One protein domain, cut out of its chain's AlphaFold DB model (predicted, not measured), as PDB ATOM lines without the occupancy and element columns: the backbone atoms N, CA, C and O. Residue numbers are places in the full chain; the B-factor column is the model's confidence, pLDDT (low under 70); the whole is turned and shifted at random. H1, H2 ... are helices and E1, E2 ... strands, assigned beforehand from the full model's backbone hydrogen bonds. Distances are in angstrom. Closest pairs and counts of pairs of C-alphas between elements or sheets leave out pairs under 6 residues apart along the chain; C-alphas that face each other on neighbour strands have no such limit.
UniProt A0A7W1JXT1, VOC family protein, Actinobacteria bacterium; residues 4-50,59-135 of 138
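Overview. This is residues 4 to 50 and 59 to 135 of the 138 residues of the protein "VOC family protein" of Actinobacteria bacterium (UniProt A0A7W1JXT1). Two small sheets each have one helix on them, H1 on the four-strand sheet and H2 on the three-strand sheet, and a last stretch without named strands leads away to H3 and then H4, whose centre is the farthest from the mean of the C-alphas. The printed part has 124 residues with four named helices and seven named strands, in the order E1 H1 E2 E3 E4 E5 H2 E6 E7 H3 H4. Both sheets are mixed, with the orders E1 E4 E3 E2 and E5 E7 E6, and the class is mixed, helices and strands. The whole is compact, with a radius of gyration of the C-alphas of 15.6 A and spans of 45 by 32 by 26 A.

Arrangement. E1, residues 4 to 8, is the parallel neighbour of E4, residues 42 to 48, with N 6 and O 45 2.8 A apart. H1, residues 11 to 21, is on one face of their sheet, two layers, at a height over the sheet of 9.1 A. It runs along E3, residues 34 to 39, at 8 degrees on the local plane. E2, residues 27 to 31, and E3 form a hairpin, with N 28 and O 36 2.8 A apart. E3 and E4 form another, with N 46 and O 35 2.8 A apart. E2 E3 E4 is a meander, each strand the antiparallel neighbour of the one before. E1, H1 and E2 make a split strand-helix-strand unit, two strands running the same way with E4 and E3 between them; its crossover is right-handed. E5, residues 60 to 64, is parallel to E7, residues 95 to 100, with N 62 and O 97 2.8 A apart. E6, residues 86 to 89, and E7 form a hairpin, with N 98 and O 86 2.8 A apart. H2, residues 67 to 76, is over E7 at a height over the sheet of 9.0 A. H1 and H2 only just touch, with 3 pairs of C-alphas within 8 A, closest at Ile 21 and Arg 73, 6.6 A. E1 and E5 are only just apart, at 8.2 A. H3, residues 110 to 115, and H4, residues 125 to 133, are apart. In H1, H2, H3 and H4 every O i to N i+4 pair is within hydrogen-bond range.

Along the chain. E1 begins at C-alpha 4 (442.545, 470.069, 396.936). E4 is 19.9 A long, E7 16.5 A, E3 16.1 A, H1 15.5 A and H2 14.4 A. H4 ends at C-alpha 133 (447.458, 444.259, 409.095).

Size, cuts and confidence. The C-alphas of Gly 32 and Ala 133 are the two farthest apart, 46.8 A. Residues 51 to 58 are not printed, and C-alphas 50 and 59 are 15.6 A apart across this cut. Of the links that are printed whole, none is long. The mean pLDDT of the printed part is 95.1, and no printed residue is under 70.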
ATOM      1  N   ILE A   4     442.594 469.120 395.824       95.62
ATOM      2  CA  ILE A   4     442.545 470.069 396.936       95.62
ATOM      3  C   ILE A   4     442.565 471.493 396.384       95.62
ATOM      4  O   ILE A   4     443.178 471.752 395.348       95.62
ATOM      5  N   ALA A   5     441.869 472.400 397.067       96.56
ATOM      6  CA  ALA A   5     441.909 473.823 396.776       96.56
ATOM      7  C   ALA A   5     442.801 474.549 397.790       96.56
ATOM      8  O   ALA A   5     442.633 474.365 399.000       96.56
ATOM      9  N   LEU A   6     443.728 475.360 397.289       97.62
ATOM     10  CA  LEU A   6     444.614 476.215 398.068       97.62
ATOM     11  C   LEU A   6     444.269 477.666 397.774       97.62
ATOM     12  O   LEU A   6     444.213 478.080 396.617       97.62
ATOM     13  N   GLU A   7     444.042 478.433 398.833       97.81
ATOM     14  CA  GLU A   7     443.884 479.871 398.696       97.81
ATOM     15  C   GLU A   7     445.259 480.539 398.675       97.81
ATOM     16  O   GLU A   7     446.104 480.254 399.533       97.81
ATOM     17  N   VAL A   8     445.441 481.428 397.705       98.06
ATOM     18  CA  VAL A   8     446.649 482.215 397.442       98.06
ATOM     19  C   VAL A   8     446.273 483.692 397.302       98.06
ATOM     20  O   VAL A   8     445.101 484.018 397.107       98.06
ATOM     21  N   ASP A   9     447.234 484.603 397.403       96.56
ATOM     22  CA  ASP A   9     446.963 486.033 397.192       96.56
ATOM     23  C   ASP A   9     446.927 486.359 395.696       96.56
ATOM     24  O   ASP A   9     445.973 486.980 395.228       96.56
ATOM     25  N   ASP A  10     447.918 485.873 394.943       96.44
ATOM     26  CA  ASP A  10     448.071 486.109 393.508       96.44
ATOM     27  C   ASP A  10     448.306 484.795 392.742       96.44
ATOM     28  O   ASP A  10     449.047 483.915 393.186       96.44
ATOM     29  N   LEU A  11     447.639 484.636 391.591       98.25
ATOM     30  CA  LEU A  11     447.730 483.403 390.798       98.25
ATOM     31  C   LEU A  11     449.046 483.290 390.031       98.25
ATOM     32  O   LEU A  11     449.510 482.173 389.826       98.25
ATOM     33  N   ASP A  12     449.614 484.399 389.563       97.25
ATOM     34  CA  ASP A  12     450.856 484.383 388.792       97.25
ATOM     35  C   ASP A  12     452.037 484.050 389.705       97.25
ATOM     36  O   ASP A  12     452.806 483.142 389.390       97.25
ATOM     37  N   GLU A  13     452.097 484.668 390.886       97.81
ATOM     38  CA  GLU A  13     453.083 484.315 391.914       97.81
ATOM     39  C   GLU A  13     452.937 482.852 392.363       97.81
ATOM     40  O   GLU A  13     453.933 482.155 392.571       97.81
ATOM     41  N   ALA A  14     451.704 482.346 392.477       98.00
ATOM     42  CA  ALA A  14     451.454 480.945 392.813       98.00
ATOM     43  C   ALA A  14     451.930 479.986 391.728       98.00
ATOM     44  O   ALA A  14     452.604 479.002 392.038       98.00
ATOM     45  N   LEU A  15     451.626 480.268 390.465       97.69
ATOM     46  CA  LEU A  15     452.095 479.447 389.353       97.69
ATOM     47  C   LEU A  15     453.624 479.472 389.242       97.69
ATOM     48  O   LEU A  15     454.221 478.419 389.024       97.69
ATOM     49  N   GLU A  16     454.264 480.625 389.454       97.44
ATOM     50  CA  GLU A  16     455.726 480.734 389.486       97.44
ATOM     51  C   GLU A  16     456.326 479.926 390.643       97.44
ATOM     52  O   GLU A  16     457.263 479.152 390.441       97.44
ATOM     53  N   PHE A  17     455.756 480.034 391.847       98.06
ATOM     54  CA  PHE A  17     456.215 479.274 393.006       98.06
ATOM     55  C   PHE A  17     456.114 477.762 392.771       98.06
ATOM     56  O   PHE A  17     457.108 477.047 392.920       98.06
ATOM     57  N   TRP A  18     454.944 477.267 392.365       97.56
ATOM     58  CA  TRP A  18     454.750 475.840 392.107       97.56
ATOM     59  C   TRP A  18     455.602 475.353 390.928       97.56
ATOM     60  O   TRP A  18     456.162 474.261 391.010       97.56
ATOM     61  N   GLY A  19     455.784 476.173 389.888       96.88
ATOM     62  CA  GLY A  19     456.646 475.862 388.742       96.88
ATOM     63  C   GLY A  19     458.134 475.857 389.097       96.88
ATOM     64  O   GLY A  19     458.923 475.118 388.516       96.88
ATOM     65  N   SER A  20     458.537 476.630 390.110       97.12
ATOM     66  CA  SER A  20     459.900 476.562 390.635       97.12
ATOM     67  C   SER A  20     460.173 475.218 391.315       97.12
ATOM     68  O   SER A  20     461.288 474.708 391.232       97.12
ATOM     69  N   ILE A  21     459.170 474.604 391.946       96.94
ATOM     70  CA  ILE A  21     459.300 473.296 392.594       96.94
ATOM     71  C   ILE A  21     459.208 472.167 391.559       96.94
ATOM     72  O   ILE A  21     460.057 471.277 391.570       96.94
ATOM     73  N   PHE A  22     458.222 472.227 390.664       94.75
ATOM     74  CA  PHE A  22     457.941 471.213 389.646       94.75
ATOM     75  C   PHE A  22     458.227 471.783 388.255       94.75
ATOM     76  O   PHE A  22     457.445 472.574 387.735       94.75
ATOM     77  N   SER A  23     459.350 471.383 387.651       84.19
ATOM     78  CA  SER A  23     459.806 471.907 386.353       84.19
ATOM     79  C   SER A  23     458.806 471.698 385.219       84.19
ATOM     80  O   SER A  23     458.677 472.561 384.355       84.19
ATOM     81  N   ASP A  24     458.095 470.574 385.246       85.94
ATOM     82  CA  ASP A  24     457.157 470.146 384.203       85.94
ATOM     83  C   ASP A  24     455.707 470.397 384.635       85.94
ATOM     84  O   ASP A  24     454.808 469.593 384.407       85.94
ATOM     85  N   LEU A  25     455.484 471.513 385.331       90.25
ATOM     86  CA  LEU A  25     454.167 471.908 385.799       90.25
ATOM     87  C   LEU A  25     453.236 472.215 384.621       90.25
ATOM     88  O   LEU A  25     453.456 473.157 383.858       90.25
ATOM     89  N   GLU A  26     452.142 471.463 384.524       94.50
ATOM     90  CA  GLU A  26     451.135 471.648 383.484       94.50
ATOM     91  C   GLU A  26     449.939 472.454 384.005       94.50
ATOM     92  O   GLU A  26     449.207 472.046 384.915       94.50
ATOM     93  N   LEU A  27     449.715 473.631 383.410       96.88
ATOM     94  CA  LEU A  27     448.514 474.420 383.660       96.88
ATOM     95  C   LEU A  27     447.339 473.814 382.888       96.88
ATOM     96  O   LEU A  27     447.221 473.977 381.673       96.88
ATOM     97  N   ARG A  28     446.412 473.195 383.614       95.88
ATOM     98  CA  ARG A  28     445.204 472.590 383.053       95.88
ATOM     99  C   ARG A  28     444.230 473.632 382.515       95.88
ATOM    100  O   ARG A  28     443.639 473.472 381.450       95.88
ATOM    101  N   SER A  29     443.985 474.680 383.300       97.38
ATOM    102  CA  SER A  29     443.130 475.806 382.910       97.38
ATOM    103  C   SER A  29     443.286 476.980 383.873       97.38
ATOM    104  O   SER A  29     443.731 476.817 385.011       97.38
ATOM    105  N   ARG A  30     442.870 478.169 383.434       97.62
ATOM    106  CA  ARG A  30     442.773 479.372 384.267       97.62
ATOM    107  C   ARG A  30     441.533 480.163 383.880       97.62
ATOM    108  O   ARG A  30     441.258 480.336 382.695       97.62
ATOM    109  N   SER A  31     440.780 480.627 384.873       95.00
ATOM    110  CA  SER A  31     439.582 481.441 384.660       95.00
ATOM    111  C   SER A  31     439.257 482.265 385.900       95.00
ATOM    112  O   SER A  31     439.184 481.729 387.005       95.00
ATOM    113  N   GLY A  32     439.042 483.569 385.718       95.62
ATOM    114  CA  GLY A  32     438.754 484.489 386.818       95.62
ATOM    115  C   GLY A  32     439.822 484.428 387.914       95.62
ATOM    116  O   GLY A  32     441.011 484.561 387.633       95.62
ATOM    117  N   SER A  33     439.387 484.202 389.153       97.19
ATOM    118  CA  SER A  33     440.238 484.072 390.341       97.19
ATOM    119  C   SER A  33     440.725 482.639 390.597       97.19
ATOM    120  O   SER A  33     441.104 482.333 391.723       97.19
ATOM    121  N   MET A  34     440.697 481.756 389.591       98.31
ATOM    122  CA  MET A  34     441.079 480.350 389.732       98.31
ATOM    123  C   MET A  34     442.131 479.925 388.701       98.31
ATOM    124  O   MET A  34     442.018 480.252 387.515       98.31
ATOM    125  N   ALA A  35     443.095 479.115 389.132       98.44
ATOM    126  CA  ALA A  35     444.005 478.368 388.265       98.44
ATOM    127  C   ALA A  35     444.050 476.895 388.687       98.44
ATOM    128  O   ALA A  35     443.892 476.575 389.862       98.44
ATOM    129  N   PHE A  36     444.245 475.990 387.733       98.31
ATOM    130  CA  PHE A  36     444.265 474.550 387.978       98.31
ATOM    131  C   PHE A  36     445.556 473.962 387.429       98.31
ATOM    132  O   PHE A  36     445.842 474.130 386.244       98.31
ATOM    133  N   ILE A  37     446.306 473.279 388.286       97.56
ATOM    134  CA  ILE A  37     447.593 472.667 387.958       97.56
ATOM    135  C   ILE A  37     447.438 471.152 388.017       97.56
ATOM    136  O   ILE A  37     446.989 470.642 389.046       97.56
ATOM    137  N   ASP A  38     447.819 470.443 386.958       95.75
ATOM    138  CA  ASP A  38     447.842 468.981 386.989       95.75
ATOM    139  C   ASP A  38     449.000 468.466 387.860       95.75
ATOM    140  O   ASP A  38     450.091 469.029 387.909       95.75
ATOM    141  N   MET A  39     448.724 467.394 388.600       93.44
ATOM    142  CA  MET A  39     449.634 466.739 389.540       93.44
ATOM    143  C   MET A  39     449.459 465.224 389.401       93.44
ATOM    144  O   MET A  39     448.835 464.565 390.240       93.44
ATOM    145  N   GLY A  40     449.965 464.674 388.297       91.44
ATOM    146  CA  GLY A  40     449.789 463.264 387.960       91.44
ATOM    147  C   GLY A  40     448.333 462.926 387.637       91.44
ATOM    148  O   GLY A  40     447.746 463.476 386.713       91.44
ATOM    149  N   ASP A  41     447.727 462.028 388.415       91.81
ATOM    150  CA  ASP A  41     446.318 461.632 388.278       91.81
ATOM    151  C   ASP A  41     445.334 462.543 389.042       91.81
ATOM    152  O   ASP A  41     444.136 462.257 389.126       91.81
ATOM    153  N   GLN A  42     445.835 463.634 389.623       93.62
ATOM    154  CA  GLN A  42     445.082 464.615 390.403       93.62
ATOM    155  C   GLN A  42     445.410 466.038 389.939       93.62
ATOM    156  O   GLN A  42     446.187 466.241 389.012       93.62
ATOM    157  N   PHE A  43     444.811 467.041 390.583       96.06
ATOM    158  CA  PHE A  43     445.141 468.442 390.336       96.06
ATOM    159  C   PHE A  43     445.061 469.283 391.615       96.06
ATOM    160  O   PHE A  43     444.329 468.949 392.556       96.06
ATOM    161  N   LEU A  44     445.800 470.393 391.637       97.44
ATOM    162  CA  LEU A  44     445.638 471.477 392.608       97.44
ATOM    163  C   LEU A  44     444.746 472.562 392.010       97.44
ATOM    164  O   LEU A  44     444.943 472.980 390.870       97.44
ATOM    165  N   ALA A  45     443.780 473.041 392.790       98.12
ATOM    166  CA  ALA A  45     443.012 474.235 392.466       98.12
ATOM    167  C   ALA A  45     443.559 475.418 393.274       98.12
ATOM    168  O   ALA A  45     443.470 475.430 394.497       98.12
ATOM    169  N   LEU A  46     444.120 476.414 392.604       98.44
ATOM    170  CA  LEU A  46     444.556 477.664 393.214       98.44
ATOM    171  C   LEU A  46     443.416 478.678 393.139       98.44
ATOM    172  O   LEU A  46     442.876 478.910 392.057       98.44
ATOM    173  N   ALA A  47     443.063 479.273 394.273       98.25
ATOM    174  CA  ALA A  47     442.014 480.279 394.393       98.25
ATOM    175  C   ALA A  47     442.599 481.586 394.937       98.25
ATOM    176  O   ALA A  47     443.120 481.611 396.048       98.25
ATOM    177  N   ALA A  48     442.518 482.670 394.170       97.62
ATOM    178  CA  ALA A  48     442.998 483.975 394.613       97.62
ATOM    179  C   ALA A  48     442.084 484.593 395.682       97.62
ATOM    180  O   ALA A  48     440.862 484.419 395.645       97.62
ATOM    181  N   GLY A  49     442.675 485.389 396.574       93.31
ATOM    182  CA  GLY A  49     441.967 486.136 397.613       93.31
ATOM    183  C   GLY A  49     441.988 485.472 398.987       93.31
ATOM    184  O   GLY A  49     440.986 485.548 399.704       93.31
ATOM    185  N   ARG A  50     443.106 484.835 399.364       93.19
ATOM    186  CA  ARG A  50     443.270 484.282 400.714       93.19
ATOM    187  C   ARG A  50     443.020 485.357 401.773       93.19
ATOM    188  O   ARG A  50     443.509 486.479 401.698       93.19
ATOM    189  N   HIS A  59     446.895 470.735 407.287       95.69
ATOM    190  CA  HIS A  59     447.795 470.442 406.179       95.69
ATOM    191  C   HIS A  59     447.152 469.442 405.233       95.69
ATOM    192  O   HIS A  59     446.119 468.842 405.549       95.69
ATOM    193  N   PHE A  60     447.788 469.232 404.088       95.19
ATOM    194  CA  PHE A  60     447.486 468.100 403.228       95.19
ATOM    195  C   PHE A  60     448.752 467.321 402.894       95.19
ATOM    196  O   PHE A  60     449.852 467.875 402.856       95.19
ATOM    197  N   GLY A  61     448.576 466.022 402.663       94.81
ATOM    198  CA  GLY A  61     449.635 465.156 402.165       94.81
ATOM    199  C   GLY A  61     449.771 465.297 400.653       94.81
ATOM    200  O   GLY A  61     448.838 464.940 399.931       94.81
ATOM    201  N   LEU A  62     450.917 465.778 400.180       95.69
ATOM    202  CA  LEU A  62     451.311 465.733 398.776       95.69
ATOM    203  C   LEU A  62     452.162 464.484 398.556       95.69
ATOM    204  O   LEU A  62     453.286 464.392 399.053       95.69
ATOM    205  N   VAL A  63     451.604 463.504 397.850       95.38
ATOM    206  CA  VAL A  63     452.311 462.256 397.560       95.38
ATOM    207  C   VAL A  63     453.220 462.457 396.355       95.38
ATOM    208  O   VAL A  63     452.742 462.837 395.292       95.38
ATOM    209  N   VAL A  64     454.504 462.161 396.526       95.50
ATOM    210  CA  VAL A  64     455.529 462.199 395.475       95.50
ATOM    211  C   VAL A  64     456.149 460.818 395.299       95.50
ATOM    212  O   VAL A  64     456.132 459.993 396.215       95.50
ATOM    213  N   ASP A  65     456.692 460.552 394.125       94.56
ATOM    214  CA  ASP A  65     457.442 459.338 393.807       94.56
ATOM    215  C   ASP A  65     458.843 459.330 394.449       94.56
ATOM    216  O   ASP A  65     459.286 458.280 394.920       94.56
ATOM    217  N   ASP A  66     459.493 460.496 394.554       95.38
ATOM    218  CA  ASP A  66     460.787 460.664 395.226       95.38
ATOM    219  C   ASP A  66     460.791 461.827 396.240       95.38
ATOM    220  O   ASP A  66     460.962 463.010 395.924       95.38
ATOM    221  N   LYS A  67     460.651 461.470 397.522       96.06
ATOM    222  CA  LYS A  67     460.668 462.429 398.635       96.06
ATOM    223  C   LYS A  67     462.038 463.081 398.853       96.06
ATOM    224  O   LYS A  67     462.096 464.209 399.341       96.06
ATOM    225  N   GLU A  68     463.138 462.407 398.526       96.12
ATOM    226  CA  GLU A  68     464.482 462.954 398.745       96.12
ATOM    227  C   GLU A  68     464.902 463.890 397.607       96.12
ATOM    228  O   GLU A  68     465.519 464.924 397.880       96.12
ATOM    229  N   ALA A  69     464.478 463.621 396.369       96.50
ATOM    230  CA  ALA A  69     464.582 464.588 395.274       96.50
ATOM    231  C   ALA A  69     463.812 465.877 395.604       96.50
ATOM    232  O   ALA A  69     464.365 466.976 395.511       96.50
ATOM    233  N   MET A  70     462.580 465.750 396.111       97.06
ATOM    234  CA  MET A  70     461.791 466.894 396.577       97.06
ATOM    235  C   MET A  70     462.495 467.655 397.714       97.06
ATOM    236  O   MET A  70     462.568 468.883 397.696       97.06
ATOM    237  N   ARG A  71     463.092 466.949 398.686       97.31
ATOM    238  CA  ARG A  71     463.884 467.576 399.760       97.31
ATOM    239  C   ARG A  71     465.057 468.387 399.209       97.31
ATOM    240  O   ARG A  71     465.295 469.501 399.678       97.31
ATOM    241  N   ALA A  72     465.806 467.827 398.259       97.31
ATOM    242  CA  ALA A  72     466.927 468.512 397.627       97.31
ATOM    243  C   ALA A  72     466.450 469.765 396.883       97.31
ATOM    244  O   ALA A  72     467.002 470.845 397.102       97.31
ATOM    245  N   ARG A  73     465.362 469.651 396.113       97.62
ATOM    246  CA  ARG A  73     464.788 470.768 395.359       97.62
ATOM    247  C   ARG A  73     464.340 471.918 396.260       97.62
ATOM    248  O   ARG A  73     464.717 473.063 396.030       97.62
ATOM    249  N   LEU A  74     463.596 471.622 397.326       98.06
ATOM    250  CA  LEU A  74     463.168 472.638 398.295       98.06
ATOM    251  C   LEU A  74     464.367 473.353 398.935       98.06
ATOM    252  O   LEU A  74     464.344 474.570 399.110       98.06
ATOM    253  N   LYS A  75     465.441 472.612 399.236       97.62
ATOM    254  CA  LYS A  75     466.677 473.181 399.781       97.62
ATOM    255  C   LYS A  75     467.377 474.110 398.785       97.62
ATOM    256  O   LYS A  75     467.848 475.166 399.199       97.62
ATOM    257  N   GLU A  76     467.458 473.735 397.510       98.12
ATOM    258  CA  GLU A  76     468.040 474.574 396.449       98.12
ATOM    259  C   GLU A  76     467.294 475.899 396.289       98.12
ATOM    260  O   GLU A  76     467.919 476.946 396.141       98.12
ATOM    261  N   LEU A  77     465.965 475.856 396.388       97.88
ATOM    262  CA  LEU A  77     465.095 477.033 396.329       97.88
ATOM    263  C   LEU A  77     465.118 477.867 397.621       97.88
ATOM    264  O   LEU A  77     464.479 478.913 397.694       97.88
ATOM    265  N   GLY A  78     465.823 477.412 398.663       97.75
ATOM    266  CA  GLY A  78     465.856 478.080 399.965       97.75
ATOM    267  C   GLY A  78     464.536 477.998 400.740       97.75
ATOM    268  O   GLY A  78     464.342 478.749 401.697       97.75
ATOM    269  N   ILE A  79     463.634 477.088 400.362       98.00
ATOM    270  CA  ILE A  79     462.354 476.889 401.039       98.00
ATOM    271  C   ILE A  79     462.608 476.174 402.365       98.00
ATOM    272  O   ILE A  79     463.223 475.106 402.436       98.00
ATOM    273  N   ARG A  80     462.124 476.772 403.453       96.19
ATOM    274  CA  ARG A  80     462.290 476.210 404.791       96.19
ATOM    275  C   ARG A  80     461.409 474.975 404.965       96.19
ATOM    276  O   ARG A  80     460.188 475.073 404.937       96.19
ATOM    277  N   THR A  81     462.044 473.852 405.281       96.75
ATOM    278  CA  THR A  81     461.361 472.615 405.680       96.75
ATOM    279  C   THR A  81     461.359 472.443 407.200       96.75
ATOM    280  O   THR A  81     462.285 472.897 407.880       96.75
ATOM    281  N   PHE A  82     460.361 471.761 407.753       92.62
ATOM    282  CA  PHE A  82     460.226 471.503 409.190       92.62
ATOM    283  C   PHE A  82     459.476 470.189 409.472       92.62
ATOM    284  O   PHE A  82     459.169 469.425 408.560       92.62
ATOM    285  N   GLY A  83     459.234 469.905 410.758       83.06
ATOM    286  CA  GLY A  83     458.557 468.691 411.216       83.06
ATOM    287  C   GLY A  83     459.481 467.476 411.350       83.06
ATOM    288  O   GLY A  83     460.700 467.569 411.205       83.06
ATOM    289  N   ARG A  84     458.889 466.319 411.681       75.88
ATOM    290  CA  ARG A  84     459.587 465.014 411.639       75.88
ATOM    291  C   ARG A  84     459.652 464.443 410.216       75.88
ATOM    292  O   ARG A  84     460.443 463.535 409.973       75.88
ATOM    293  N   GLY A  85     458.797 464.939 409.321       86.06
ATOM    294  CA  GLY A  85     458.723 464.563 407.914       86.06
ATOM    295  C   GLY A  85     459.425 465.567 407.000       86.06
ATOM    296  O   GLY A  85     460.459 466.140 407.347       86.06
ATOM    297  N   LEU A  86     458.871 465.736 405.802       96.44
ATOM    298  CA  LEU A  86     459.244 466.796 404.875       96.44
ATOM    299  C   LEU A  86     458.037 467.723 404.733       96.44
ATOM    300  O   LEU A  86     457.241 467.576 403.810       96.44
ATOM    301  N   ASP A  87     457.897 468.639 405.685       97.19
ATOM    302  CA  ASP A  87     456.806 469.607 405.692       97.19
ATOM    303  C   ASP A  87     457.349 470.985 405.294       97.19
ATOM    304  O   ASP A  87     458.461 471.348 405.689       97.19
ATOM    305  N   PHE A  88     456.588 471.758 404.524       97.94
ATOM    306  CA  PHE A  88     456.911 473.146 404.185       97.94
ATOM    307  C   PHE A  88     455.635 473.975 404.015       97.94
ATOM    308  O   PHE A  88     454.540 473.432 403.887       97.94
ATOM    309  N   GLN A  89     455.779 475.297 404.028       97.75
ATOM    310  CA  GLN A  89     454.699 476.225 403.700       97.75
ATOM    311  C   GLN A  89     454.967 476.872 402.347       97.75
ATOM    312  O   GLN A  89     456.112 477.226 402.052       97.75
ATOM    313  N   ASP A  90     453.915 477.045 401.553       97.69
ATOM    314  CA  ASP A  90     453.965 477.970 400.423       97.69
ATOM    315  C   ASP A  90     453.989 479.438 400.921       97.69
ATOM    316  O   ASP A  90     453.820 479.686 402.123       97.69
ATOM    317  N   PRO A  91     454.213 480.432 400.041       97.56
ATOM    318  CA  PRO A  91     454.285 481.841 400.437       97.56
ATOM    319  C   PRO A  91     453.040 482.361 401.171       97.56
ATOM    320  O   PRO A  91     453.151 483.262 402.003       97.56
ATOM    321  N   TRP A  92     451.873 481.767 400.914       97.50
ATOM    322  CA  TRP A  92     450.585 482.146 401.510       97.50
ATOM    323  C   TRP A  92     450.285 481.395 402.811       97.50
ATOM    324  O   TRP A  92     449.263 481.629 403.461       97.50
ATOM    325  N   GLY A  93     451.191 480.512 403.232       97.12
ATOM    326  CA  GLY A  93     451.095 479.778 404.481       97.12
ATOM    327  C   GLY A  93     450.211 478.537 404.413       97.12
ATOM    328  O   GLY A  93     449.831 478.042 405.476       97.12
ATOM    329  N   ASN A  94     449.889 478.016 403.224       97.88
ATOM    330  CA  ASN A  94     449.342 476.665 403.106       97.88
ATOM    331  C   ASN A  94     450.412 475.671 403.555       97.88
ATOM    332  O   ASN A  94     451.544 475.729 403.081       97.88
ATOM    333  N   LEU A  95     450.068 474.761 404.464       97.25
ATOM    334  CA  LEU A  95     451.004 473.756 404.966       97.25
ATOM    335  C   LEU A  95     450.913 472.459 404.148       97.25
ATOM    336  O   LEU A  95     449.865 471.808 404.090       97.25
ATOM    337  N   ILE A  96     452.040 472.074 403.555       97.81
ATOM    338  CA  ILE A  96     452.193 470.890 402.712       97.81
ATOM    339  C   ILE A  96     453.068 469.875 403.434       97.81
ATOM    340  O   ILE A  96     454.186 470.187 403.841       97.81
ATOM    341  N   GLN A  97     452.568 468.648 403.555       97.06
ATOM    342  CA  GLN A  97     453.334 467.502 404.026       97.06
ATOM    343  C   GLN A  97     453.680 466.606 402.842       97.06
ATOM    344  O   GLN A  97     452.800 465.996 402.238       97.06
ATOM    345  N   VAL A  98     454.962 466.496 402.515       97.44
ATOM    346  CA  VAL A  98     455.416 465.620 401.437       97.44
ATOM    347  C   VAL A  98     455.490 464.185 401.946       97.44
ATOM    348  O   VAL A  98     456.173 463.878 402.929       97.44
ATOM    349  N   VAL A  99     454.797 463.291 401.249       95.81
ATOM    350  CA  VAL A  99     454.731 461.867 401.568       95.81
ATOM    351  C   VAL A  99     455.272 461.073 400.393       95.81
ATOM    352  O   VAL A  99     454.966 461.352 399.242       95.81
ATOM    353  N   ASP A 100     456.082 460.065 400.680       96.06
ATOM    354  CA  ASP A 100     456.605 459.184 399.644       96.06
ATOM    355  C   ASP A 100     455.521 458.180 399.225       96.06
ATOM    356  O   ASP A 100     454.868 457.578 400.082       96.06
ATOM    357  N   TYR A 101     455.312 457.963 397.927       95.44
ATOM    358  CA  TYR A 101     454.320 457.001 397.440       95.44
ATOM    359  C   TYR A 101     454.579 455.585 397.963       95.44
ATOM    360  O   TYR A 101     453.640 454.809 398.182       95.44
ATOM    361  N   ARG A 102     455.848 455.236 398.195       94.69
ATOM    362  CA  ARG A 102     456.227 453.935 398.749       94.69
ATOM    363  C   ARG A 102     455.678 453.760 400.165       94.69
ATOM    364  O   ARG A 102     455.402 452.638 400.565       94.69
ATOM    365  N   ASP A 103     455.467 454.859 400.884       94.56
ATOM    366  CA  ASP A 103     455.001 454.910 402.270       94.56
ATOM    367  C   ASP A 103     453.474 455.016 402.428       94.56
ATOM    368  O   ASP A 103     452.989 454.975 403.562       94.56
ATOM    369  N   VAL A 104     452.704 455.157 401.339       93.12
ATOM    370  CA  VAL A 104     451.232 455.210 401.406       93.12
ATOM    371  C   VAL A 104     450.591 453.867 401.075       93.12
ATOM    372  O   VAL A 104     451.045 453.137 400.199       93.12
ATOM    373  N   GLN A 105     449.458 453.589 401.718       90.88
ATOM    374  CA  GLN A 105     448.680 452.358 401.525       90.88
ATOM    375  C   GLN A 105     447.806 452.374 400.264       90.88
ATOM    376  O   GLN A 105     447.364 451.332 399.797       90.88
ATOM    377  N   PHE A 106     447.527 453.552 399.702       87.12
ATOM    378  CA  PHE A 106     446.763 453.651 398.462       87.12
ATOM    379  C   PHE A 106     447.599 453.143 397.283       87.12
ATOM    380  O   PHE A 106     448.689 453.665 397.030       87.12
ATOM    381  N   THR A 107     447.081 452.157 396.555       88.44
ATOM    382  CA  THR A 107     447.727 451.585 395.370       88.44
ATOM    383  C   THR A 107     447.027 452.074 394.109       88.44
ATOM    384  O   THR A 107     445.810 451.952 393.972       88.44
ATOM    385  N   LYS A 108     447.813 452.633 393.191       90.94
ATOM    386  CA  LYS A 108     447.398 452.947 391.824       90.94
ATOM    387  C   LYS A 108     447.454 451.682 390.974       90.94
ATOM    388  O   LYS A 108     448.333 450.851 391.193       90.94
ATOM    389  N   THR A 109     446.532 451.534 390.024       93.19
ATOM    390  CA  THR A 109     446.620 450.432 389.055       93.19
ATOM    391  C   THR A 109     447.825 450.637 388.144       93.19
ATOM    392  O   THR A 109     448.308 451.765 387.992       93.19
ATOM    393  N   ASP A 110     448.289 449.562 387.509       92.75
ATOM    394  CA  ASP A 110     449.440 449.646 386.616       92.75
ATOM    395  C   ASP A 110     449.184 450.644 385.478       92.75
ATOM    396  O   ASP A 110     450.064 451.428 385.161       92.75
ATOM    397  N   GLU A 111     447.973 450.696 384.909       95.31
ATOM    398  CA  GLU A 111     447.602 451.651 383.847       95.31
ATOM    399  C   GLU A 111     447.831 453.104 384.263       95.31
ATOM    400  O   GLU A 111     448.326 453.895 383.463       95.31
ATOM    401  N   VAL A 112     447.477 453.446 385.505       94.25
ATOM    402  CA  VAL A 112     447.658 454.800 386.041       94.25
ATOM    403  C   VAL A 112     449.141 455.092 386.238       94.25
ATOM    404  O   VAL A 112     449.595 456.167 385.866       94.25
ATOM    405  N   LEU A 113     449.914 454.136 386.765       94.88
ATOM    406  CA  LEU A 113     451.363 454.300 386.917       94.88
ATOM    407  C   LEU A 113     452.061 454.475 385.564       94.88
ATOM    408  O   LEU A 113     452.911 455.351 385.446       94.88
ATOM    409  N   ARG A 114     451.665 453.708 384.539       94.44
ATOM    410  CA  ARG A 114     452.175 453.865 383.166       94.44
ATOM    411  C   ARG A 114     451.880 455.247 382.601       94.44
ATOM    412  O   ARG A 114     452.770 455.887 382.065       94.44
ATOM    413  N   ALA A 115     450.640 455.717 382.742       93.44
ATOM    414  CA  ALA A 115     450.231 457.031 382.247       93.44
ATOM    415  C   ALA A 115     450.944 458.203 382.948       93.44
ATOM    416  O   ALA A 115     450.912 459.316 382.437       93.44
ATOM    417  N   MET A 116     451.550 457.955 384.112       92.50
ATOM    418  CA  MET A 116     452.329 458.923 384.884       92.50
ATOM    419  C   MET A 116     453.847 458.720 384.739       92.50
ATOM    420  O   MET A 116     454.595 459.348 385.478       92.50
ATOM    421  N   ASP A 117     454.302 457.813 383.867       93.06
ATOM    422  CA  ASP A 117     455.714 457.426 383.714       93.06
ATOM    423  C   ASP A 117     456.370 456.877 385.005       93.06
ATOM    424  O   ASP A 117     457.584 456.930 385.193       93.06
ATOM    425  N   LEU A 118     455.568 456.283 385.898       94.06
ATOM    426  CA  LEU A 118     455.987 455.714 387.190       94.06
ATOM    427  C   LEU A 118     455.990 454.178 387.191       94.06
ATOM    428  O   LEU A 118     455.726 453.526 388.210       94.06
ATOM    429  N   GLU A 119     456.257 453.574 386.035       92.31
ATOM    430  CA  GLU A 119     456.340 452.122 385.903       92.31
ATOM    431  C   GLU A 119     457.382 451.521 386.851       92.31
ATOM    432  O   GLU A 119     458.522 451.971 386.949       92.31
ATOM    433  N   GLY A 120     456.994 450.458 387.560       88.81
ATOM    434  CA  GLY A 120     457.893 449.755 388.476       88.81
ATOM    435  C   GLY A 120     458.042 450.396 389.858       88.81
ATOM    436  O   GLY A 120     458.805 449.867 390.668       88.81
ATOM    437  N   LEU A 121     457.304 451.465 390.168       92.75
ATOM    438  CA  LEU A 121     457.240 452.033 391.514       92.75
ATOM    439  C   LEU A 121     456.612 451.027 392.502       92.75
ATOM    440  O   LEU A 121     455.485 450.571 392.316       92.75
ATOM    441  N   LYS A 122     457.340 450.673 393.569       92.44
ATOM    442  CA  LYS A 122     456.936 449.633 394.542       92.44
ATOM    443  C   LYS A 122     456.675 450.199 395.927       92.44
ATOM    444  O   LYS A 122     457.314 451.157 396.336       92.44
ATOM    445  N   LYS A 123     455.779 449.564 396.681       94.06
ATOM    446  CA  LYS A 123     455.530 449.906 398.087       94.06
ATOM    447  C   LYS A 123     456.718 449.550 398.978       94.06
ATOM    448  O   LYS A 123     457.460 448.614 398.686       94.06
ATOM    449  N   SER A 124     456.894 450.313 400.054       93.75
ATOM    450  CA  SER A 124     457.852 449.996 401.108       93.75
ATOM    451  C   SER A 124     457.351 448.810 401.931       93.75
ATOM    452  O   SER A 124     456.143 448.588 402.043       93.75
ATOM    453  N   ASP A 125     458.273 448.071 402.552       94.56
ATOM    454  CA  ASP A 125     457.923 446.928 403.405       94.56
ATOM    455  C   ASP A 125     456.959 447.336 404.524       94.56
ATOM    456  O   ASP A 125     455.978 446.642 404.786       94.56
ATOM    457  N   ARG A 126     457.165 448.524 405.107       93.81
ATOM    458  CA  ARG A 126     456.271 449.094 406.121       93.81
ATOM    459  C   ARG A 126     454.850 449.287 405.588       93.81
ATOM    460  O   ARG A 126     453.896 448.900 406.254       93.81
ATOM    461  N   ALA A 127     454.686 449.876 404.403       93.88
ATOM    462  CA  ALA A 127     453.357 450.086 403.827       93.88
ATOM    463  C   ALA A 127     452.657 448.751 403.511       93.88
ATOM    464  O   ALA A 127     451.456 448.619 403.751       93.88
ATOM    465  N   LEU A 128     453.406 447.751 403.034       94.31
ATOM    466  CA  LEU A 128     452.897 446.396 402.795       94.31
ATOM    467  C   LEU A 128     452.474 445.702 404.100       94.31
ATOM    468  O   LEU A 128     451.428 445.060 404.149       94.31
ATOM    469  N   GLU A 129     453.249 445.839 405.177       94.12
ATOM    470  CA  GLU A 129     452.880 445.325 406.501       94.12
ATOM    471  C   GLU A 129     451.599 445.973 407.028       94.12
ATOM    472  O   GLU A 129     450.708 445.278 407.521       94.12
ATOM    473  N   GLU A 130     451.468 447.292 406.885       94.50
ATOM    474  CA  GLU A 130     450.265 448.002 407.309       94.50
ATOM    475  C   GLU A 130     449.023 447.605 406.488       94.50
ATOM    476  O   GLU A 130     447.921 447.544 407.041       94.50
ATOM    477  N   LEU A 131     449.181 447.314 405.191       93.94
ATOM    478  CA  LEU A 131     448.114 446.784 404.332       93.94
ATOM    479  C   LEU A 131     447.683 445.379 404.770       93.94
ATOM    480  O   LEU A 131     446.491 445.144 404.993       93.94
ATOM    481  N   ARG A 132     448.644 444.481 405.015       94.88
ATOM    482  CA  ARG A 132     448.375 443.130 405.537       94.88
ATOM    483  C   ARG A 132     447.687 443.167 406.898       94.88
ATOM    484  O   ARG A 132     446.742 442.417 407.124       94.88
ATOM    485  N   ALA A 133     448.097 444.072 407.789       95.25
ATOM    486  CA  ALA A 133     447.458 444.259 409.095       95.25
ATOM    487  C   ALA A 133     445.984 444.694 408.988       95.25
ATOM    488  O   ALA A 133     445.205 444.481 409.917       95.25
ATOM    489  N   LYS A 134     445.592 445.278 407.851       94.19
ATOM    490  CA  LYS A 134     444.211 445.659 407.523       94.19
ATOM    491  C   LYS A 134     443.469 444.610 406.685       94.19
ATOM    492  O   LYS A 134     442.324 444.855 406.314       94.19
ATOM    493  N   GLY A 135     444.086 443.460 406.402       94.12
ATOM    494  CA  GLY A 135     443.497 442.388 405.595       94.12
ATOM    495  C   GLY A 135     443.416 442.704 404.100       94.12
ATOM    496  O   GLY A 135     442.545 442.169 403.419       94.12
TER     497      GLY A 135